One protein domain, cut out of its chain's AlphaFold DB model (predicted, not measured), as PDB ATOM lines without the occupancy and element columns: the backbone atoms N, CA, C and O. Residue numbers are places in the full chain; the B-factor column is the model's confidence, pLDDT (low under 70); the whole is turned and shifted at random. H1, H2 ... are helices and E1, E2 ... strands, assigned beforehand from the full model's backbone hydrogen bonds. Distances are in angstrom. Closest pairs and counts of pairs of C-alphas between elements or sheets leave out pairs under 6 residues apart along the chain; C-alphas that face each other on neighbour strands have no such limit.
ATOM      1  N   VAL A 108     118.272 111.038 100.666       93.69
ATOM      2  CA  VAL A 108     117.676 110.013  99.812       93.69
ATOM      3  C   VAL A 108     118.120 108.649 100.342       93.69
ATOM      4  O   VAL A 108     119.300 108.327 100.374       93.69
ATOM      5  N   VAL A 109     117.172 107.829 100.794       95.31
ATOM      6  CA  VAL A 109     117.440 106.503 101.391       95.31
ATOM      7  C   VAL A 109     117.099 105.348 100.452       95.31
ATOM      8  O   VAL A 109     117.355 104.188 100.770       95.31
ATOM      9  N   GLY A 110     116.514 105.643  99.293       94.62
ATOM     10  CA  GLY A 110     116.240 104.638  98.279       94.62
ATOM     11  C   GLY A 110     115.792 105.230  96.950       94.62
ATOM     12  O   GLY A 110     115.176 106.290  96.898       94.62
ATOM     13  N   CYS A 111     116.062 104.492  95.878       94.94
ATOM     14  CA  CYS A 111     115.503 104.705  94.547       94.94
ATOM     15  C   CYS A 111     114.844 103.388  94.121       94.94
ATOM     16  O   CYS A 111     115.511 102.351  94.073       94.94
ATOM     17  N   ARG A 112     113.525 103.393  93.915       93.62
ATOM     18  CA  ARG A 112     112.717 102.183  93.706       93.62
ATOM     19  C   ARG A 112     112.043 102.205  92.342       93.62
ATOM     20  O   ARG A 112     111.431 103.205  91.974       93.62
ATOM     21  N   LEU A 113     112.103 101.071  91.648       91.12
ATOM     22  CA  LEU A 113     111.269 100.784  90.485       91.12
ATOM     23  C   LEU A 113     109.849 100.454  90.971       91.12
ATOM     24  O   LEU A 113     109.669  99.531  91.765       91.12
ATOM     25  N   LEU A 114     108.860 101.229  90.529       89.19
ATOM     26  CA  LEU A 114     107.450 101.087  90.900       89.19
ATOM     27  C   LEU A 114     106.680 100.182  89.948       89.19
ATOM     28  O   LEU A 114     105.949  99.300  90.390       89.19
ATOM     29  N   SER A 115     106.822 100.414  88.646       85.25
ATOM     30  CA  SER A 115     106.138  99.640  87.617       85.25
ATOM     31  C   SER A 115     107.008  99.503  86.381       85.25
ATOM     32  O   SER A 115     107.879 100.332  86.103       85.25
ATOM     33  N   VAL A 116     106.748  98.421  85.655       83.94
ATOM     34  CA  VAL A 116     107.202  98.201  84.290       83.94
ATOM     35  C   VAL A 116     105.934  98.025  83.465       83.94
ATOM     36  O   VAL A 116     105.146  97.115  83.715       83.94
ATOM     37  N   GLU A 117     105.708  98.937  82.536       78.00
ATOM     38  CA  GLU A 117     104.536  98.991  81.673       78.00
ATOM     39  C   GLU A 117     104.976  98.701  80.244       78.00
ATOM     40  O   GLU A 117     106.031  99.156  79.815       78.00
ATOM     41  N   CYS A 118     104.177  97.945  79.501       73.81
ATOM     42  CA  CYS A 118     104.388  97.741  78.075       73.81
ATOM     43  C   CYS A 118     103.222  98.392  77.330       73.81
ATOM     44  O   CYS A 118     102.065  98.064  77.611       73.81
ATOM     45  N   MET A 119     103.503  99.326  76.421       63.31
ATOM     46  CA  MET A 119     102.529  99.747  75.417       63.31
ATOM     47  C   MET A 119     102.857  99.028  74.113       63.31
ATOM     48  O   MET A 119     103.987  99.071  73.631       63.31
ATOM     49  N   GLU A 120     101.851  98.376  73.536       70.56
ATOM     50  CA  GLU A 120     102.017  97.531  72.347       70.56
ATOM     51  C   GLU A 120     103.021  96.386  72.597       70.56
ATOM     52  O   GLU A 120     103.170  95.930  73.727       70.56
ATOM     53  N   THR A 121     103.641  95.831  71.555       70.81
ATOM     54  CA  THR A 121     104.548  94.675  71.682       70.81
ATOM     55  C   THR A 121     106.010  95.043  71.931       70.81
ATOM     56  O   THR A 121     106.794  94.158  72.263       70.81
ATOM     57  N   GLU A 122     106.392  96.316  71.784       66.88
ATOM     58  CA  GLU A 122     107.809  96.715  71.739       66.88
ATOM     59  C   GLU A 122     108.177  97.905  72.641       66.88
ATOM     60  O   GLU A 122     109.366  98.141  72.858       66.88
ATOM     61  N   TYR A 123     107.209  98.620  73.229       65.81
ATOM     62  CA  TYR A 123     107.510  99.803  74.040       65.81
ATOM     63  C   TYR A 123     107.380  99.518  75.528       65.81
ATOM     64  O   TYR A 123     106.286  99.511  76.086       65.81
ATOM     65  N   TRP A 124     108.523  99.331  76.181       72.81
ATOM     66  CA  TRP A 124     108.607  99.171  77.626       72.81
ATOM     67  C   TRP A 124     108.911 100.509  78.302       72.81
ATOM     68  O   TRP A 124     109.816 101.241  77.901       72.81
ATOM     69  N   PHE A 125     108.170 100.810  79.361       75.19
ATOM     70  CA  PHE A 125     108.312 102.000  80.183       75.19
ATOM     71  C   PHE A 125     108.484 101.593  81.633       75.19
ATOM     72  O   PHE A 125     107.836 100.669  82.117       75.19
ATOM     73  N   THR A 126     109.322 102.322  82.352       82.75
ATOM     74  CA  THR A 126     109.506 102.112  83.785       82.75
ATOM     75  C   THR A 126     109.105 103.352  84.572       82.75
ATOM     76  O   THR A 126     109.320 104.487  84.139       82.75
ATOM     77  N   ARG A 127     108.519 103.148  85.752       86.69
ATOM     78  CA  ARG A 127     108.215 104.216  86.712       86.69
ATOM     79  C   ARG A 127     109.117 104.087  87.914       86.69
ATOM     80  O   ARG A 127     109.245 103.000  88.467       86.69
ATOM     81  N   TRP A 128     109.683 105.198  88.358       91.31
ATOM     82  CA  TRP A 128     110.619 105.221  89.475       91.31
ATOM     83  C   TRP A 128     110.183 106.225  90.536       91.31
ATOM     84  O   TRP A 128     109.516 107.218  90.240       91.31
ATOM     85  N   GLN A 129     110.585 105.977  91.777       94.62
ATOM     86  CA  GLN A 129     110.382 106.900  92.888       94.62
ATOM     87  C   GLN A 129     111.620 106.961  93.775       94.62
ATOM     88  O   GLN A 129     112.309 105.961  93.989       94.62
ATOM     89  N   LEU A 130     111.835 108.128  94.363       95.06
ATOM     90  CA  LEU A 130     112.799 108.351  95.427       95.06
ATOM     91  C   LEU A 130     112.117 108.205  96.786       95.06
ATOM     92  O   LEU A 130     110.994 108.670  96.982       95.06
ATOM     93  N   GLN A 131     112.801 107.560  97.722       95.50
ATOM     94  CA  GLN A 131     112.406 107.482  99.121       95.50
ATOM     95  C   GLN A 131     113.332 108.380  99.935       95.50
ATOM     96  O   GLN A 131     114.552 108.232  99.863       95.50
ATOM     97  N   LEU A 132     112.752 109.289 100.712       94.25
ATOM     98  CA  LEU A 132     113.488 110.198 101.581       94.25
ATOM     99  C   LEU A 132     113.524 109.677 103.017       94.25
ATOM    100  O   LEU A 132     112.646 108.932 103.457       94.25
ATOM    101  N   ARG A 133     114.545 110.093 103.766       93.25
ATOM    102  CA  ARG A 133     114.738 109.756 105.179       93.25
ATOM    103  C   ARG A 133     113.592 110.256 106.058       93.25
ATOM    104  O   ARG A 133     113.287 109.608 107.055       93.25
ATOM    105  N   SER A 134     112.928 111.346 105.662       91.06
ATOM    106  CA  SER A 134     111.713 111.867 106.309       91.06
ATOM    107  C   SER A 134     110.535 110.885 106.286       91.06
ATOM    108  O   SER A 134     109.574 111.068 107.026       91.06
ATOM    109  N   GLY A 135     110.601 109.841 105.449       89.94
ATOM    110  CA  GLY A 135     109.489 108.944 105.150       89.94
ATOM    111  C   GLY A 135     108.713 109.350 103.895       89.94
ATOM    112  O   GLY A 135     107.922 108.550 103.395       89.94
ATOM    113  N   ASP A 136     108.976 110.540 103.345       89.94
ATOM    114  CA  ASP A 136     108.338 111.006 102.117       89.94
ATOM    115  C   ASP A 136     108.795 110.201 100.899       89.94
ATOM    116  O   ASP A 136     109.900 109.655 100.830       89.94
ATOM    117  N   SER A 137     107.923 110.148  99.899       91.81
ATOM    118  CA  SER A 137     108.185 109.499  98.621       91.81
ATOM    119  C   SER A 137     107.929 110.474  97.488       91.81
ATOM    120  O   SER A 137     106.890 111.132  97.466       91.81
ATOM    121  N   ARG A 138     108.865 110.565  96.540       90.31
ATOM    122  CA  ARG A 138     108.759 111.480  95.401       90.31
ATOM    123  C   ARG A 138     108.842 110.720  94.079       90.31
ATOM    124  O   ARG A 138     109.850 110.051  93.846       90.31
ATOM    125  N   PRO A 139     107.819 110.800  93.214       90.25
ATOM    126  CA  PRO A 139     107.884 110.183  91.898       90.25
ATOM    127  C   PRO A 139     108.929 110.903  91.044       90.25
ATOM    128  O   PRO A 139     108.978 112.130  91.017       90.25
ATOM    129  N   ILE A 140     109.756 110.132  90.342       89.00
ATOM    130  CA  ILE A 140     110.705 110.673  89.371       89.00
ATOM    131  C   ILE A 140     109.896 111.135  88.147       89.00
ATOM    132  O   ILE A 140     109.148 110.320  87.594       89.00
ATOM    133  N   PRO A 141     109.995 112.417  87.733       81.81
ATOM    134  CA  PRO A 141     109.257 112.941  86.595       81.81
ATOM    135  C   PRO A 141     109.459 112.083  85.349       81.81
ATOM    136  O   PRO A 141     110.580 111.752  84.970       81.81
ATOM    137  N   TRP A 142     108.348 111.738  84.708       74.62
ATOM    138  CA  TRP A 142     108.321 110.922  83.504       74.62
ATOM    139  C   TRP A 142     107.611 111.673  82.382       74.62
ATOM    140  O   TRP A 142     106.405 111.918  82.468       74.62
ATOM    141  N   SER A 143     108.342 112.032  81.329       63.00
ATOM    142  CA  SER A 143     107.748 112.421  80.052       63.00
ATOM    143  C   SER A 143     107.649 111.186  79.166       63.00
ATOM    144  O   SER A 143     108.651 110.499  78.969       63.00
ATOM    145  N   ALA A 144     106.469 110.913  78.608       51.34
ATOM    146  CA  ALA A 144     106.345 109.943  77.527       51.34
ATOM    147  C   ALA A 144     107.234 110.418  76.365       51.34
ATOM    148  O   ALA A 144     106.923 111.438  75.757       51.34
ATOM    149  N   THR A 145     108.368 109.733  76.178       50.09
ATOM    150  CA  THR A 145     109.307 109.808  75.044       50.09
ATOM    151  C   THR A 145     109.652 111.216  74.535       50.09
ATOM    152  O   THR A 145     108.882 111.871  73.835       50.09
ATOM    153  N   ASN A 146     110.890 111.666  74.777       46.53
ATOM    154  CA  ASN A 146     111.483 112.664  73.883       46.53
ATOM    155  C   ASN A 146     111.606 112.052  72.466       46.53
ATOM    156  O   ASN A 146     111.630 110.831  72.302       46.53
ATOM    157  N   GLY A 147     111.628 112.895  71.429       41.69
ATOM    158  CA  GLY A 147     111.595 112.469  70.018       41.69
ATOM    159  C   GLY A 147     112.755 111.566  69.570       41.69
ATOM    160  O   GLY A 147     112.711 111.050  68.458       41.69
ATOM    161  N   ASP A 148     113.737 111.344  70.446       43.31
ATOM    162  CA  ASP A 148     114.963 110.583  70.209       43.31
ATOM    163  C   ASP A 148     114.988 109.223  70.945       43.31
ATOM    164  O   ASP A 148     115.992 108.514  70.910       43.31
ATOM    165  N   GLY A 149     113.902 108.832  71.627       47.97
ATOM    166  CA  GLY A 149     113.804 107.527  72.301       47.97
ATOM    167  C   GLY A 149     114.672 107.386  73.559       47.97
ATOM    168  O   GLY A 149     114.879 106.273  74.046       47.97
ATOM    169  N   HIS A 150     115.177 108.490  74.113       51.31
ATOM    170  CA  HIS A 150     116.013 108.476  75.307       51.31
ATOM    171  C   HIS A 150     115.166 108.432  76.588       51.31
ATOM    172  O   HIS A 150     114.363 109.317  76.879       51.31
ATOM    173  N   GLN A 151     115.402 107.408  77.405       69.44
ATOM    174  CA  GLN A 151     114.808 107.236  78.732       69.44
ATOM    175  C   GLN A 151     115.567 108.077  79.780       69.44
ATOM    176  O   GLN A 151     116.260 107.553  80.658       69.44
ATOM    177  N   GLU A 152     115.489 109.408  79.674       73.25
ATOM    178  CA  GLU A 152     116.183 110.342  80.581       73.25
ATOM    179  C   GLU A 152     115.824 110.092  82.057       73.25
ATOM    180  O   GLU A 152     116.696 110.134  82.926       73.25
ATOM    181  N   HIS A 153     114.564 109.740  82.337       78.62
ATOM    182  CA  HIS A 153     114.090 109.396  83.681       78.62
ATOM    183  C   HIS A 153     114.752 108.130  84.240       78.62
ATOM    184  O   HIS A 153     115.050 108.078  85.431       78.62
ATOM    185  N   GLU A 154     115.028 107.128  83.399       83.62
ATOM    186  CA  GLU A 154     115.739 105.907  83.808       83.62
ATOM    187  C   GLU A 154     117.208 106.195  84.056       83.62
ATOM    188  O   GLU A 154     117.768 105.746  85.052       83.62
ATOM    189  N   THR A 155     117.821 106.998  83.187       84.69
ATOM    190  CA  THR A 155     119.219 107.408  83.347       84.69
ATOM    191  C   THR A 155     119.400 108.154  84.667       84.69
ATOM    192  O   THR A 155     120.307 107.839  85.437       84.69
ATOM    193  N   PHE A 156     118.489 109.079  84.975       87.00
ATOM    194  CA  PHE A 156     118.441 109.770  86.256       87.00
ATOM    195  C   PHE A 156     118.245 108.808  87.434       87.00
ATOM    196  O   PHE A 156     119.015 108.847  88.394       87.00
ATOM    197  N   ALA A 157     117.253 107.916  87.366       90.06
ATOM    198  CA  ALA A 157     116.958 106.969  88.439       90.06
ATOM    199  C   ALA A 157     118.148 106.045  88.743       90.06
ATOM    200  O   ALA A 157     118.486 105.824  89.911       90.06
ATOM    201  N   LEU A 158     118.802 105.536  87.696       89.81
ATOM    202  CA  LEU A 158     119.991 104.696  87.801       89.81
ATOM    203  C   LEU A 158     121.178 105.468  88.370       89.81
ATOM    204  O   LEU A 158     121.918 104.917  89.181       89.81
ATOM    205  N   GLU A 159     121.364 106.728  87.981       91.38
ATOM    206  CA  GLU A 159     122.430 107.567  88.525       91.38
ATOM    207  C   GLU A 159     122.226 107.848  90.017       91.38
ATOM    208  O   GLU A 159     123.157 107.671  90.803       91.38
ATOM    209  N   VAL A 160     121.001 108.174  90.442       90.75
ATOM    210  CA  VAL A 160     120.681 108.283  91.873       90.75
ATOM    211  C   VAL A 160     120.983 106.965  92.580       90.75
ATOM    212  O   VAL A 160     121.712 106.950  93.565       90.75
ATOM    213  N   ALA A 161     120.492 105.838  92.055       91.19
ATOM    214  CA  ALA A 161     120.701 104.525  92.661       91.19
ATOM    215  C   ALA A 161     122.186 104.139  92.785       91.19
ATOM    216  O   ALA A 161     122.551 103.450  93.738       91.19
ATOM    217  N   LYS A 162     123.042 104.573  91.850       91.81
ATOM    218  CA  LYS A 162     124.498 104.385  91.933       91.81
ATOM    219  C   LYS A 162     125.111 105.183  93.078       91.81
ATOM    220  O   LYS A 162     125.932 104.628  93.793       91.81
ATOM    221  N   ARG A 163     124.706 106.443  93.264       90.12
ATOM    222  CA  ARG A 163     125.244 107.330  94.316       90.12
ATOM    223  C   ARG A 163     124.787 106.969  95.731       90.12
ATOM    224  O   ARG A 163     125.374 107.440  96.693       90.12
ATOM    225  N   LEU A 164     123.751 106.139  95.860       87.50
ATOM    226  CA  LEU A 164     123.271 105.629  97.149       87.50
ATOM    227  C   LEU A 164     124.047 104.408  97.677       87.50
ATOM    228  O   LEU A 164     123.762 103.965  98.791       87.50
ATOM    229  N   ARG A 165     124.950 103.822  96.882       77.81
ATOM    230  CA  ARG A 165     125.764 102.651  97.255       77.81
ATOM    231  C   ARG A 165     127.136 103.069  97.757       77.81
ATOM    232  O   ARG A 165     127.626 102.375  98.673       77.81
TER     233      ARG A 165
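AT A GLANCE: This is residues 108 to 165 of the 165 residues of an uncharacterized protein of Kribbella soli (UniProt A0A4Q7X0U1). A long hairpin of E1 and E2, with short E3 beside the last part of E2, makes a narrow sheet, and one helix, H1, covers part of one face in two layers. The 58 printed residues include E1, E2, E3 and H1 in that order, class mixed; the antiparallel sheet, order E1, E2, E3, is a meander, each strand beside the one before. It is a rod of 38 by 18 by 17 A, only just compact, close to loose, with radius of gyration of the C-alphas 12.4 A.

IN THESE COORDINATES: E1, residues 108 to 119, starts at C-alpha 108 (117.676, 110.013, 99.812) and measures 30.5 A. E2, residues 123 to 132, measures 30.0 A; E3, residues 137 to 139, 6.8 A. H1, residues 152 to 163, measures 16.7 A and ends at C-alpha 163 (125.244, 107.330, 94.316).

HOW THE PARTS SIT: Hairpin E1 and E2 has N 114 and O 127 within hydrogen-bond range, 2.7 A; hairpin E2 and E3 has N 130 and O 138, 2.8 A. H1 is over E1 and E2, height over the sheet 8.6 A, only just slantwise at 32 degrees to E1 on the local plane; its closest C-alpha pair with E1 is Cys 111 and Ala 161, 5.5 A. Every O i to N i+4 pair in H1 is within range.

THE WHOLE: The printed part has no cut. The link E3 to H1 is long; pLDDT is under 70 at residues 119, 122 to 123 and 143 to 151.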